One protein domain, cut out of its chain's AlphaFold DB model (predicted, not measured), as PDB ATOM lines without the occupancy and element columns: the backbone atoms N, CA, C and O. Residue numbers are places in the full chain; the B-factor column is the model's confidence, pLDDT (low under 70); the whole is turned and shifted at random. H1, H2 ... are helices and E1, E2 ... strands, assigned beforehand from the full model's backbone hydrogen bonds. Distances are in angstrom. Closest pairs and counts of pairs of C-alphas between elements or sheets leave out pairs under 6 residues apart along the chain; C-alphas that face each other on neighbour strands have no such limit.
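This is residues 91 to 164 and 204 to 225 of the 234 residues of an uncharacterized protein of Morchella conica CCBAS932 (UniProt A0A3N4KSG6). A small three-stranded sheet, E1, E2 and E3, forms a wall that helices H2 and H3 graze, with the last residues of H2 meeting H3. Short H1 lies beyond the outer end of H2, and short H4 sits at the end of H3. The printed part has 96 residues, with elements in the order H1 H2 H3 E1 E2 E3 H4; the sheet order is E1 E2 E3, all antiparallel, and the class is mixed, helices and strands. The whole is compact, with a radius of gyration of the C-alphas of 13.7 A and spans of 41 by 38 by 23 A.

H1, residues 91 to 94, begins at C-alpha 91 (222.809, 221.819, 99.908). H2, residues 96 to 109, is 20.2 A long, and H3, residues 118 to 127, 14.5 A. E1 is residues 136 to 140. E2, residues 153 to 160, is 23.2 A long; E3, residues 204 to 210, is 19.6 A. H4, residues 218 to 221, ends at C-alpha 221 (212.453, 201.328, 116.170).

The hairpin E1 and E2 has N 136 and O 156 2.9 A apart, within hydrogen-bond range. Between E2 and E3, N 159 and O 205 are 2.8 A apart, also within range. H2 only grazes the sheet with residues 101 to 106; its closest C-alphas to E2 are those of Val 102 and Leu 159, 6.6 A apart. H3 only grazes the sheet with residues 122 to 126. H2 and H3 only just touch, with 3 pairs of C-alphas within 8 A, through residues 108 to 109 of H2 alone; the closest C-alphas are those of Leu 109 and Ile 121, 6.8 A apart, at a steep tilt of 45 degrees, opposite ways. H3 and H4 only just touch, with 3 such pairs; the closest C-alphas, of Ser 127 and Arg 221, are 5.6 A apart. H1 and H2 meet only through their link. In H2 and H3 every O i to N i+4 pair is within hydrogen-bond range; H1 and H4 are too short for such a pair.

Residues 165 to 203 are not printed, and C-alphas 164 and 204 are 13.5 A apart across the cut. E1 to E2 is a long link; residues 114 to 119 stand free. Mean pLDDT of the printed part is 78.5, with residues 111 to 116, 142 to 153 and 162 to 164 under 70.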
ATOM      1  N   TYR A  91     223.750 222.930 100.094       85.31
ATOM      2  CA  TYR A  91     222.809 221.819  99.908       85.31
ATOM      3  C   TYR A  91     223.250 220.850  98.794       85.31
ATOM      4  O   TYR A  91     223.079 219.641  98.926       85.31
ATOM      5  N   ALA A  92     223.901 221.355  97.739       89.62
ATOM      6  CA  ALA A  92     224.413 220.540  96.637       89.62
ATOM      7  C   ALA A  92     225.428 219.470  97.089       89.62
ATOM      8  O   ALA A  92     225.497 218.407  96.482       89.62
ATOM      9  N   THR A  93     226.167 219.699  98.183       89.25
ATOM     10  CA  THR A  93     227.063 218.692  98.782       89.25
ATOM     11  C   THR A  93     226.299 217.504  99.378       89.25
ATOM     12  O   THR A  93     226.839 216.404  99.449       89.25
ATOM     13  N   PHE A  94     225.048 217.707  99.798       87.25
ATOM     14  CA  PHE A  94     224.202 216.683 100.414       87.25
ATOM     15  C   PHE A  94     223.162 216.085  99.460       87.25
ATOM     16  O   PHE A  94     222.598 215.046  99.787       87.25
ATOM     17  N   ALA A  95     222.923 216.686  98.289       88.38
ATOM     18  CA  ALA A  95     221.937 216.199  97.322       88.38
ATOM     19  C   ALA A  95     222.080 214.694  96.967       88.38
ATOM     20  O   ALA A  95     221.061 214.005  97.021       88.38
ATOM     21  N   PRO A  96     223.291 214.126  96.751       92.31
ATOM     22  CA  PRO A  96     223.449 212.691  96.462       92.31
ATOM     23  C   PRO A  96     223.017 211.746  97.599       92.31
ATOM     24  O   PRO A  96     222.835 210.548  97.382       92.31
ATOM     25  N   LEU A  97     222.843 212.255  98.827       90.62
ATOM     26  CA  LEU A  97     222.315 211.467  99.945       90.62
ATOM     27  C   LEU A  97     220.851 211.063  99.706       90.62
ATOM     28  O   LEU A  97     220.419 210.021 100.199       90.62
ATOM     29  N   HIS A  98     220.102 211.864  98.941       90.12
ATOM     30  CA  HIS A  98     218.737 211.528  98.558       90.12
ATOM     31  C   HIS A  98     218.699 210.354  97.577       90.12
ATOM     32  O   HIS A  98     217.937 209.415  97.791       90.12
ATOM     33  N   ASP A  99     219.570 210.349  96.566       90.81
ATOM     34  CA  ASP A  99     219.648 209.269  95.574       90.81
ATOM     35  C   ASP A  99     220.014 207.930  96.234       90.81
ATOM     36  O   ASP A  99     219.401 206.896  95.954       90.81
ATOM     37  N   LEU A 100     220.950 207.962  97.194       92.00
ATOM     38  CA  LEU A 100     221.290 206.808  98.030       92.00
ATOM     39  C   LEU A 100     220.078 206.311  98.835       92.00
ATOM     40  O   LEU A 100     219.835 205.105  98.910       92.00
ATOM     41  N   TRP A 101     219.305 207.228  99.424       91.88
ATOM     42  CA  TRP A 101     218.104 206.885 100.182       91.88
ATOM     43  C   TRP A 101     216.989 206.314  99.289       91.88
ATOM     44  O   TRP A 101     216.352 205.335  99.670       91.88
ATOM     45  N   VAL A 102     216.795 206.842  98.076       89.31
ATOM     46  CA  VAL A 102     215.862 206.287  97.077       89.31
ATOM     47  C   VAL A 102     216.264 204.861  96.689       89.31
ATOM     48  O   VAL A 102     215.406 203.976  96.657       89.31
ATOM     49  N   GLY A 103     217.557 204.606  96.455       90.44
ATOM     50  CA  GLY A 103     218.084 203.258  96.207       90.44
ATOM     51  C   GLY A 103     217.805 202.296  97.367       90.44
ATOM     52  O   GLY A 103     217.215 201.236  97.163       90.44
ATOM     53  N   TYR A 104     218.132 202.709  98.593       90.94
ATOM     54  CA  TYR A 104     217.842 201.959  99.820       90.94
ATOM     55  C   TYR A 104     216.346 201.636  99.983       90.94
ATOM     56  O   TYR A 104     215.984 200.497 100.275       90.94
ATOM     57  N   MET A 105     215.453 202.604  99.760       88.69
ATOM     58  CA  MET A 105     214.010 202.381  99.899       88.69
ATOM     59  C   MET A 105     213.457 201.426  98.835       88.69
ATOM     60  O   MET A 105     212.578 200.621  99.150       88.69
ATOM     61  N   ARG A 106     213.990 201.460  97.605       86.88
ATOM     62  CA  ARG A 106     213.671 200.480  96.551       86.88
ATOM     63  C   ARG A 106     214.124 199.067  96.925       86.88
ATOM     64  O   ARG A 106     213.388 198.122  96.668       86.88
ATOM     65  N   GLU A 107     215.278 198.906  97.571       87.56
ATOM     66  CA  GLU A 107     215.732 197.602  98.077       87.56
ATOM     67  C   GLU A 107     214.829 197.101  99.220       87.56
ATOM     68  O   GLU A 107     214.301 195.989  99.164       87.56
ATOM     69  N   VAL A 108     214.568 197.945 100.227       87.38
ATOM     70  CA  VAL A 108     213.719 197.606 101.384       87.38
ATOM     71  C   VAL A 108     212.320 197.178 100.950       87.38
ATOM     72  O   VAL A 108     211.780 196.197 101.475       87.38
ATOM     73  N   LEU A 109     211.711 197.898 100.010       84.00
ATOM     74  CA  LEU A 109     210.355 197.632  99.533       84.00
ATOM     75  C   LEU A 109     210.296 196.634  98.360       84.00
ATOM     76  O   LEU A 109     209.215 196.135  98.058       84.00
ATOM     77  N   GLY A 110     211.428 196.287  97.749       77.44
ATOM     78  CA  GLY A 110     211.484 195.576  96.470       77.44
ATOM     79  C   GLY A 110     211.153 196.503  95.293       77.44
ATOM     80  O   GLY A 110     210.333 197.413  95.425       77.44
ATOM     81  N   ALA A 111     211.768 196.250  94.132       62.09
ATOM     82  CA  ALA A 111     211.841 197.176  92.991       62.09
ATOM     83  C   ALA A 111     210.509 197.842  92.574       62.09
ATOM     84  O   ALA A 111     210.510 199.011  92.186       62.09
ATOM     85  N   HIS A 112     209.380 197.137  92.725       60.28
ATOM     86  CA  HIS A 112     208.044 197.627  92.358       60.28
ATOM     87  C   HIS A 112     207.010 197.564  93.499       60.28
ATOM     88  O   HIS A 112     205.823 197.763  93.255       60.28
ATOM     89  N   CYS A 113     207.415 197.219  94.732       61.09
ATOM     90  CA  CYS A 113     206.519 196.786  95.829       61.09
ATOM     91  C   CYS A 113     205.558 195.624  95.473       61.09
ATOM     92  O   CYS A 113     204.691 195.267  96.276       61.09
ATOM     93  N   ALA A 114     205.690 195.037  94.280       57.50
ATOM     94  CA  ALA A 114     204.767 194.059  93.730       57.50
ATOM     95  C   ALA A 114     204.759 192.787  94.591       57.50
ATOM     96  O   ALA A 114     205.792 192.158  94.806       57.50
ATOM     97  N   GLY A 115     203.584 192.436  95.116       63.81
ATOM     98  CA  GLY A 115     203.387 191.270  95.982       63.81
ATOM     99  C   GLY A 115     203.495 191.525  97.492       63.81
ATOM    100  O   GLY A 115     203.147 190.632  98.262       63.81
ATOM    101  N   LEU A 116     203.902 192.716  97.956       69.44
ATOM    102  CA  LEU A 116     203.848 193.047  99.387       69.44
ATOM    103  C   LEU A 116     202.473 193.598  99.778       69.44
ATOM    104  O   LEU A 116     202.002 194.595  99.235       69.44
ATOM    105  N   GLY A 117     201.850 192.994 100.791       78.31
ATOM    106  CA  GLY A 117     200.613 193.526 101.364       78.31
ATOM    107  C   GLY A 117     200.850 194.857 102.089       78.31
ATOM    108  O   GLY A 117     201.896 195.054 102.710       78.31
ATOM    109  N   GLN A 118     199.855 195.753 102.098       80.12
ATOM    110  CA  GLN A 118     199.952 197.088 102.718       80.12
ATOM    111  C   GLN A 118     200.465 197.053 104.174       80.12
ATOM    112  O   GLN A 118     201.261 197.900 104.576       80.12
ATOM    113  N   ALA A 119     200.082 196.034 104.952       80.69
ATOM    114  CA  ALA A 119     200.572 195.827 106.317       80.69
ATOM    115  C   ALA A 119     202.075 195.473 106.393       80.69
ATOM    116  O   ALA A 119     202.769 195.920 107.305       80.69
ATOM    117  N   GLN A 120     202.596 194.703 105.430       81.94
ATOM    118  CA  GLN A 120     204.022 194.358 105.342       81.94
ATOM    119  C   GLN A 120     204.854 195.571 104.912       81.94
ATOM    120  O   GLN A 120     205.915 195.816 105.486       81.94
ATOM    121  N   ILE A 121     204.343 196.361 103.960       84.56
ATOM    122  CA  ILE A 121     204.926 197.652 103.571       84.56
ATOM    123  C   ILE A 121     204.996 198.570 104.799       84.56
ATOM    124  O   ILE A 121     206.075 199.038 105.143       84.56
ATOM    125  N   GLY A 122     203.892 198.743 105.534       83.44
ATOM    126  CA  GLY A 122     203.859 199.552 106.758       83.44
ATOM    127  C   GLY A 122     204.870 199.110 107.823       83.44
ATOM    128  O   GLY A 122     205.550 199.951 108.409       83.44
ATOM    129  N   ALA A 123     205.038 197.801 108.044       82.25
ATOM    130  CA  ALA A 123     206.024 197.271 108.990       82.25
ATOM    131  C   ALA A 123     207.481 197.547 108.558       82.25
ATOM    132  O   ALA A 123     208.321 197.912 109.389       82.25
ATOM    133  N   LYS A 124     207.776 197.421 107.256       85.75
ATOM    134  CA  LYS A 124     209.074 197.793 106.675       85.75
ATOM    135  C   LYS A 124     209.326 199.296 106.819       85.75
ATOM    136  O   LYS A 124     210.343 199.683 107.382       85.75
ATOM    137  N   LEU A 125     208.372 200.140 106.423       86.44
ATOM    138  CA  LEU A 125     208.463 201.601 106.549       86.44
ATOM    139  C   LEU A 125     208.667 202.055 108.006       86.44
ATOM    140  O   LEU A 125     209.522 202.890 108.279       86.44
ATOM    141  N   ALA A 126     207.962 201.464 108.974       83.44
ATOM    142  CA  ALA A 126     208.117 201.812 110.390       83.44
ATOM    143  C   ALA A 126     209.528 201.526 110.951       83.44
ATOM    144  O   ALA A 126     209.982 202.198 111.883       83.44
ATOM    145  N   SER A 127     210.228 200.532 110.395       83.00
ATOM    146  CA  SER A 127     211.567 200.111 110.828       83.00
ATOM    147  C   SER A 127     212.711 200.681 109.977       83.00
ATOM    148  O   SER A 127     213.825 200.793 110.490       83.00
ATOM    149  N   ALA A 128     212.432 201.099 108.738       87.88
ATOM    150  CA  ALA A 128     213.383 201.707 107.808       87.88
ATOM    151  C   ALA A 128     214.005 203.014 108.331       87.88
ATOM    152  O   ALA A 128     213.480 203.647 109.256       87.88
ATOM    153  N   ASP A 129     215.122 203.437 107.733       87.12
ATOM    154  CA  ASP A 129     215.747 204.733 108.011       87.12
ATOM    155  C   ASP A 129     215.387 205.821 106.978       87.12
ATOM    156  O   ASP A 129     215.067 205.549 105.828       87.12
ATOM    157  N   TYR A 130     215.408 207.074 107.432       87.00
ATOM    158  CA  TYR A 130     214.925 208.266 106.721       87.00
ATOM    159  C   TYR A 130     215.973 209.392 106.705       87.00
ATOM    160  O   TYR A 130     215.658 210.555 106.466       87.00
ATOM    161  N   HIS A 131     217.238 209.067 106.980       85.88
ATOM    162  CA  HIS A 131     218.345 210.009 106.810       85.88
ATOM    163  C   HIS A 131     218.597 210.168 105.299       85.88
ATOM    164  O   HIS A 131     218.906 209.184 104.636       85.88
ATOM    165  N   GLY A 132     218.426 211.380 104.757       85.44
ATOM    166  CA  GLY A 132     218.426 211.627 103.303       85.44
ATOM    167  C   GLY A 132     217.039 211.609 102.645       85.44
ATOM    168  O   GLY A 132     216.917 211.923 101.460       85.44
ATOM    169  N   ALA A 133     215.977 211.300 103.396       88.06
ATOM    170  CA  ALA A 133     214.612 211.442 102.905       88.06
ATOM    171  C   ALA A 133     214.262 212.926 102.717       88.06
ATOM    172  O   ALA A 133     214.422 213.725 103.643       88.06
ATOM    173  N   VAL A 134     213.729 213.286 101.548       85.31
ATOM    174  CA  VAL A 134     213.044 214.570 101.360       85.31
ATOM    175  C   VAL A 134     211.617 214.396 101.876       85.31
ATOM    176  O   VAL A 134     210.887 213.524 101.407       85.31
ATOM    177  N   LEU A 135     211.250 215.190 102.883       83.88
ATOM    178  CA  LEU A 135     209.973 215.101 103.588       83.88
ATOM    179  C   LEU A 135     209.207 216.419 103.455       83.88
ATOM    180  O   LEU A 135     209.703 217.475 103.845       83.88
ATOM    181  N   GLU A 136     207.977 216.344 102.961       83.62
ATOM    182  CA  GLU A 136     207.016 217.448 102.959       83.62
ATOM    183  C   GLU A 136     206.125 217.362 104.209       83.62
ATOM    184  O   GLU A 136     205.731 216.271 104.616       83.62
ATOM    185  N   VAL A 137     205.774 218.494 104.824       83.31
ATOM    186  CA  VAL A 137     204.806 218.539 105.934       83.31
ATOM    187  C   VAL A 137     203.402 218.750 105.368       83.31
ATOM    188  O   VAL A 137     203.076 219.854 104.946       83.31
ATOM    189  N   VAL A 138     202.554 217.718 105.409       82.56
ATOM    190  CA  VAL A 138     201.166 217.793 104.905       82.56
ATOM    191  C   VAL A 138     200.229 218.396 105.948       82.56
ATOM    192  O   VAL A 138     199.391 219.237 105.639       82.56
ATOM    193  N   ARG A 139     200.365 217.963 107.207       78.75
ATOM    194  CA  ARG A 139     199.551 218.438 108.336       78.75
ATOM    195  C   ARG A 139     200.422 218.654 109.558       78.75
ATOM    196  O   ARG A 139     201.238 217.797 109.902       78.75
ATOM    197  N   SER A 140     200.229 219.768 110.260       78.44
ATOM    198  CA  SER A 140     200.835 219.974 111.574       78.44
ATOM    199  C   SER A 140     199.971 220.843 112.472       78.44
ATOM    200  O   SER A 140     199.457 221.871 112.045       78.44
ATOM    201  N   ARG A 141     199.897 220.465 113.751       74.62
ATOM    202  CA  ARG A 141     199.214 221.247 114.793       74.62
ATOM    203  C   ARG A 141     199.935 222.558 115.135       74.62
ATOM    204  O   ARG A 141     199.319 223.497 115.625       74.62
ATOM    205  N   GLU A 142     201.246 222.608 114.911       66.44
ATOM    206  CA  GLU A 142     202.072 223.806 115.087       66.44
ATOM    207  C   GLU A 142     202.491 224.268 113.684       66.44
ATOM    208  O   GLU A 142     203.295 223.587 113.042       66.44
ATOM    209  N   GLY A 143     201.934 225.378 113.195       55.31
ATOM    210  CA  GLY A 143     202.219 225.887 111.852       55.31
ATOM    211  C   GLY A 143     203.684 226.298 111.692       55.31
ATOM    212  O   GLY A 143     204.124 227.279 112.285       55.31
ATOM    213  N   GLY A 144     204.439 225.544 110.892       60.53
ATOM    214  CA  GLY A 144     205.844 225.814 110.602       60.53
ATOM    215  C   GLY A 144     206.505 224.683 109.816       60.53
ATOM    216  O   GLY A 144     206.066 223.533 109.874       60.53
ATOM    217  N   VAL A 145     207.579 225.009 109.093       58.28
ATOM    218  CA  VAL A 145     208.403 224.021 108.384       58.28
ATOM    219  C   VAL A 145     209.134 223.159 109.414       58.28
ATOM    220  O   VAL A 145     209.813 223.679 110.300       58.28
ATOM    221  N   LYS A 146     208.978 221.835 109.319       59.84
ATOM    222  CA  LYS A 146     209.605 220.858 110.219       59.84
ATOM    223  C   LYS A 146     210.448 219.897 109.392       59.84
ATOM    224  O   LYS A 146     209.913 219.150 108.590       59.84
ATOM    225  N   GLU A 147     211.756 219.905 109.622       55.88
ATOM    226  CA  GLU A 147     212.722 219.068 108.888       55.88
ATOM    227  C   GLU A 147     212.780 217.616 109.398       55.88
ATOM    228  O   GLU A 147     213.316 216.738 108.730       55.88
ATOM    229  N   VAL A 148     212.254 217.349 110.601       63.78
ATOM    230  CA  VAL A 148     212.364 216.048 111.282       63.78
ATOM    231  C   VAL A 148     210.985 215.558 111.730       63.78
ATOM    232  O   VAL A 148     210.238 216.344 112.326       63.78
ATOM    233  N   PRO A 149     210.664 214.260 111.546       61.81
ATOM    234  CA  PRO A 149     209.483 213.623 112.114       61.81
ATOM    235  C   PRO A 149     209.289 213.887 113.616       61.81
ATOM    236  O   PRO A 149     209.983 213.327 114.463       61.81
ATOM    237  N   LYS A 150     208.317 214.750 113.938       67.06
ATOM    238  CA  LYS A 150     207.923 215.155 115.298       67.06
ATOM    239  C   LYS A 150     206.475 214.741 115.570       67.06
ATOM    240  O   LYS A 150     205.665 214.644 114.649       67.06
ATOM    241  N   GLU A 151     206.136 214.553 116.842       65.00
ATOM    242  CA  GLU A 151     204.754 214.443 117.325       65.00
ATOM    243  C   GLU A 151     203.816 215.493 116.691       65.00
ATOM    244  O   GLU A 151     204.224 216.612 116.360       65.00
ATOM    245  N   HIS A 152     202.544 215.116 116.518       65.75
ATOM    246  CA  HIS A 152     201.483 215.960 115.945       65.75
ATOM    247  C   HIS A 152     201.794 216.563 114.562       65.75
ATOM    248  O   HIS A 152     201.422 217.701 114.264       65.75
ATOM    249  N   THR A 153     202.508 215.807 113.724       67.94
ATOM    250  CA  THR A 153     202.845 216.187 112.346       67.94
ATOM    251  C   THR A 153     202.742 214.962 111.427       67.94
ATOM    252  O   THR A 153     203.169 213.871 111.817       67.94
ATOM    253  N   VAL A 154     202.167 215.131 110.235       74.75
ATOM    254  CA  VAL A 154     202.119 214.124 109.162       74.75
ATOM    255  C   VAL A 154     203.043 214.574 108.039       74.75
ATOM    256  O   VAL A 154     202.933 215.705 107.561       74.75
ATOM    257  N   PHE A 155     203.946 213.685 107.635       76.56
ATOM    258  CA  PHE A 155     204.915 213.930 106.574       76.56
ATOM    259  C   PHE A 155     204.569 213.108 105.343       76.56
ATOM    260  O   PHE A 155     204.114 211.976 105.477       76.56
ATOM    261  N   ARG A 156     204.835 213.647 104.160       82.44
ATOM    262  CA  ARG A 156     204.748 212.944 102.882       82.44
ATOM    263  C   ARG A 156     206.139 212.786 102.292       82.44
ATOM    264  O   ARG A 156     206.957 213.699 102.378       82.44
ATOM    265  N   PHE A 157     206.384 211.641 101.669       82.19
ATOM    266  CA  PHE A 157     207.500 211.464 100.746       82.19
ATOM    267  C   PHE A 157     207.022 210.799  99.460       82.19
ATOM    268  O   PHE A 157     206.044 210.047  99.454       82.19
ATOM    269  N   GLU A 158     207.736 211.084  98.376       84.12
ATOM    270  CA  GLU A 158     207.548 210.438  97.084       84.12
ATOM    271  C   GLU A 158     208.731 209.503  96.827       84.12
ATOM    272  O   GLU A 158     209.884 209.870  97.047       84.12
ATOM    273  N   LEU A 159     208.441 208.287  96.369       81.25
ATOM    274  CA  LEU A 159     209.433 207.326  95.911       81.25
ATOM    275  C   LEU A 159     209.217 207.094  94.409       81.25
ATOM    276  O   LEU A 159     208.243 206.428  94.042       81.25
ATOM    277  N   PRO A 160     210.088 207.624  93.531       80.50
ATOM    278  CA  PRO A 160     210.026 207.326  92.106       80.50
ATOM    279  C   PRO A 160     210.284 205.834  91.886       80.50
ATOM    280  O   PRO A 160     211.350 205.324  92.260       80.50
ATOM    281  N   LEU A 161     209.335 205.123  91.280       75.25
ATOM    282  CA  LEU A 161     209.570 203.758  90.822       75.25
ATOM    283  C   LEU A 161     210.529 203.776  89.626       75.25
ATOM    284  O   LEU A 161     210.618 204.766  88.899       75.25
ATOM    285  N   LEU A 162     211.255 202.676  89.440       67.44
ATOM    286  CA  LEU A 162     211.877 202.402  88.151       67.44
ATOM    287  C   LEU A 162     210.772 201.965  87.191       67.44
ATOM    288  O   LEU A 162     209.943 201.122  87.543       67.44
ATOM    289  N   GLU A 163     210.755 202.553  86.003       63.81
ATOM    290  CA  GLU A 163     209.953 202.042  84.900       63.81
ATOM    291  C   GLU A 163     210.677 200.828  84.317       63.81
ATOM    292  O   GLU A 163     211.848 200.929  83.941       63.81
ATOM    293  N   GLU A 164     209.987 199.688  84.246       55.69
ATOM    294  CA  GLU A 164     210.394 198.572  83.394       55.69
ATOM    295  C   GLU A 164     210.203 199.005  81.935       55.69
ATOM    296  O   GLU A 164     209.177 198.729  81.316       55.69
ATOM    297  N   CYS A 204     205.469 207.682  90.618       79.19
ATOM    298  CA  CYS A 204     205.823 207.864  92.026       79.19
ATOM    299  C   CYS A 204     204.834 207.141  92.946       79.19
ATOM    300  O   CYS A 204     203.624 207.345  92.849       79.19
ATOM    301  N   MET A 205     205.349 206.369  93.904       82.38
ATOM    302  CA  MET A 205     204.578 206.002  95.091       82.38
ATOM    303  C   MET A 205     204.604 207.149  96.097       82.38
ATOM    304  O   MET A 205     205.654 207.738  96.344       82.38
ATOM    305  N   VAL A 206     203.450 207.449  96.688       86.31
ATOM    306  CA  VAL A 206     203.296 208.483  97.715       86.31
ATOM    307  C   VAL A 206     202.973 207.807  99.039       86.31
ATOM    308  O   VAL A 206     202.051 206.995  99.113       86.31
ATOM    309  N   PHE A 207     203.719 208.153 100.082       86.50
ATOM    310  CA  PHE A 207     203.539 207.600 101.421       86.50
ATOM    311  C   PHE A 207     203.349 208.717 102.444       86.50
ATOM    312  O   PHE A 207     204.102 209.692 102.447       86.50
ATOM    313  N   GLU A 208     202.379 208.543 103.344       87.38
ATOM    314  CA  GLU A 208     202.175 209.414 104.505       87.38
ATOM    315  C   GLU A 208     202.717 208.770 105.788       87.38
ATOM    316  O   GLU A 208     202.562 207.571 106.032       87.38
ATOM    317  N   LEU A 209     203.357 209.587 106.623       84.69
ATOM    318  CA  LEU A 209     204.089 209.177 107.812       84.69
ATOM    319  C   LEU A 209     203.619 209.969 109.034       84.69
ATOM    320  O   LEU A 209     203.872 211.168 109.158       84.69
ATOM    321  N   HIS A 210     202.977 209.288 109.983       82.56
ATOM    322  CA  HIS A 210     202.531 209.902 111.232       82.56
ATOM    323  C   HIS A 210     203.694 210.026 112.230       82.56
ATOM    324  O   HIS A 210     204.163 209.036 112.797       82.56
ATOM    325  N   GLY A 211     204.120 211.260 112.518       78.44
ATOM    326  CA  GLY A 211     205.280 211.553 113.365       78.44
ATOM    327  C   GLY A 211     205.200 211.016 114.802       78.44
ATOM    328  O   GLY A 211     206.231 210.748 115.416       78.44
ATOM    329  N   GLN A 212     203.996 210.745 115.322       76.25
ATOM    330  CA  GLN A 212     203.797 210.081 116.620       76.25
ATOM    331  C   GLN A 212     204.393 208.660 116.664       76.25
ATOM    332  O   GLN A 212     204.862 208.218 117.710       76.25
ATOM    333  N   GLN A 213     204.427 207.935 115.544       70.31
ATOM    334  CA  GLN A 213     205.079 206.619 115.479       70.31
ATOM    335  C   GLN A 213     206.603 206.739 115.276       70.31
ATOM    336  O   GLN A 213     207.342 205.785 115.518       70.31
ATOM    337  N   PHE A 214     207.086 207.932 114.914       74.38
ATOM    338  CA  PHE A 214     208.470 208.211 114.523       74.38
ATOM    339  C   PHE A 214     209.332 208.920 115.576       74.38
ATOM    340  O   PHE A 214     210.505 209.182 115.327       74.38
ATOM    341  N   MET A 215     208.804 209.122 116.789       74.06
ATOM    342  CA  MET A 215     209.522 209.707 117.938       74.06
ATOM    343  C   MET A 215     210.838 208.994 118.305       74.06
ATOM    344  O   MET A 215     211.698 209.564 118.976       74.06
ATOM    345  N   TYR A 216     210.984 207.722 117.929       76.12
ATOM    346  CA  TYR A 216     212.145 206.893 118.253       76.12
ATOM    347  C   TYR A 216     213.123 206.848 117.078       76.12
ATOM    348  O   TYR A 216     212.708 206.733 115.924       76.12
ATOM    349  N   ARG A 217     214.430 206.876 117.371       76.69
ATOM    350  CA  ARG A 217     215.497 206.695 116.373       76.69
ATOM    351  C   ARG A 217     215.334 205.352 115.649       76.69
ATOM    352  O   ARG A 217     214.981 204.374 116.298       76.69
ATOM    353  N   SER A 218     215.669 205.286 114.360       75.31
ATOM    354  CA  SER A 218     215.664 204.065 113.529       75.31
ATOM    355  C   SER A 218     216.196 202.821 114.252       75.31
ATOM    356  O   SER A 218     215.464 201.853 114.441       75.31
ATOM    357  N   ALA A 219     217.417 202.893 114.788       78.31
ATOM    358  CA  ALA A 219     218.046 201.809 115.549       78.31
ATOM    359  C   ALA A 219     217.252 201.337 116.791       78.31
ATOM    360  O   ALA A 219     217.394 200.193 117.214       78.31
ATOM    361  N   ASP A 220     216.420 202.199 117.384       80.19
ATOM    362  CA  ASP A 220     215.540 201.855 118.506       80.19
ATOM    363  C   ASP A 220     214.103 201.507 118.048       80.19
ATOM    364  O   ASP A 220     213.344 200.957 118.846       80.19
ATOM    365  N   ARG A 221     213.725 201.770 116.782       81.62
ATOM    366  CA  ARG A 221     212.453 201.328 116.170       81.62
ATOM    367  C   ARG A 221     212.470 199.837 115.838       81.62
ATOM    368  O   ARG A 221     211.516 199.150 116.179       81.62
ATOM    369  N   VAL A 222     213.558 199.323 115.253       78.25
ATOM    370  CA  VAL A 222     213.675 197.910 114.819       78.25
ATOM    371  C   VAL A 222     213.381 196.919 115.957       78.25
ATOM    372  O   VAL A 222     212.650 195.952 115.772       78.25
ATOM    373  N   GLY A 223     213.908 197.172 117.159       75.25
ATOM    374  CA  GLY A 223     213.683 196.321 118.336       75.25
ATOM    375  C   GLY A 223     212.391 196.612 119.111       75.25
ATOM    376  O   GLY A 223     212.158 196.004 120.159       75.25
ATOM    377  N   LYS A 224     211.567 197.570 118.669       75.50
ATOM    378  CA  LYS A 224     210.406 198.041 119.426       75.50
ATOM    379  C   LYS A 224     209.124 197.351 118.981       75.50
ATOM    380  O   LYS A 224     208.709 197.430 117.833       75.50
ATOM    381  N   LYS A 225     208.418 196.770 119.952       74.88
ATOM    382  CA  LYS A 225     207.035 196.318 119.769       74.88
ATOM    383  C   LYS A 225     206.120 197.538 119.647       74.88
ATOM    384  O   LYS A 225     205.705 198.107 120.662       74.88
TER     385      LYS A 225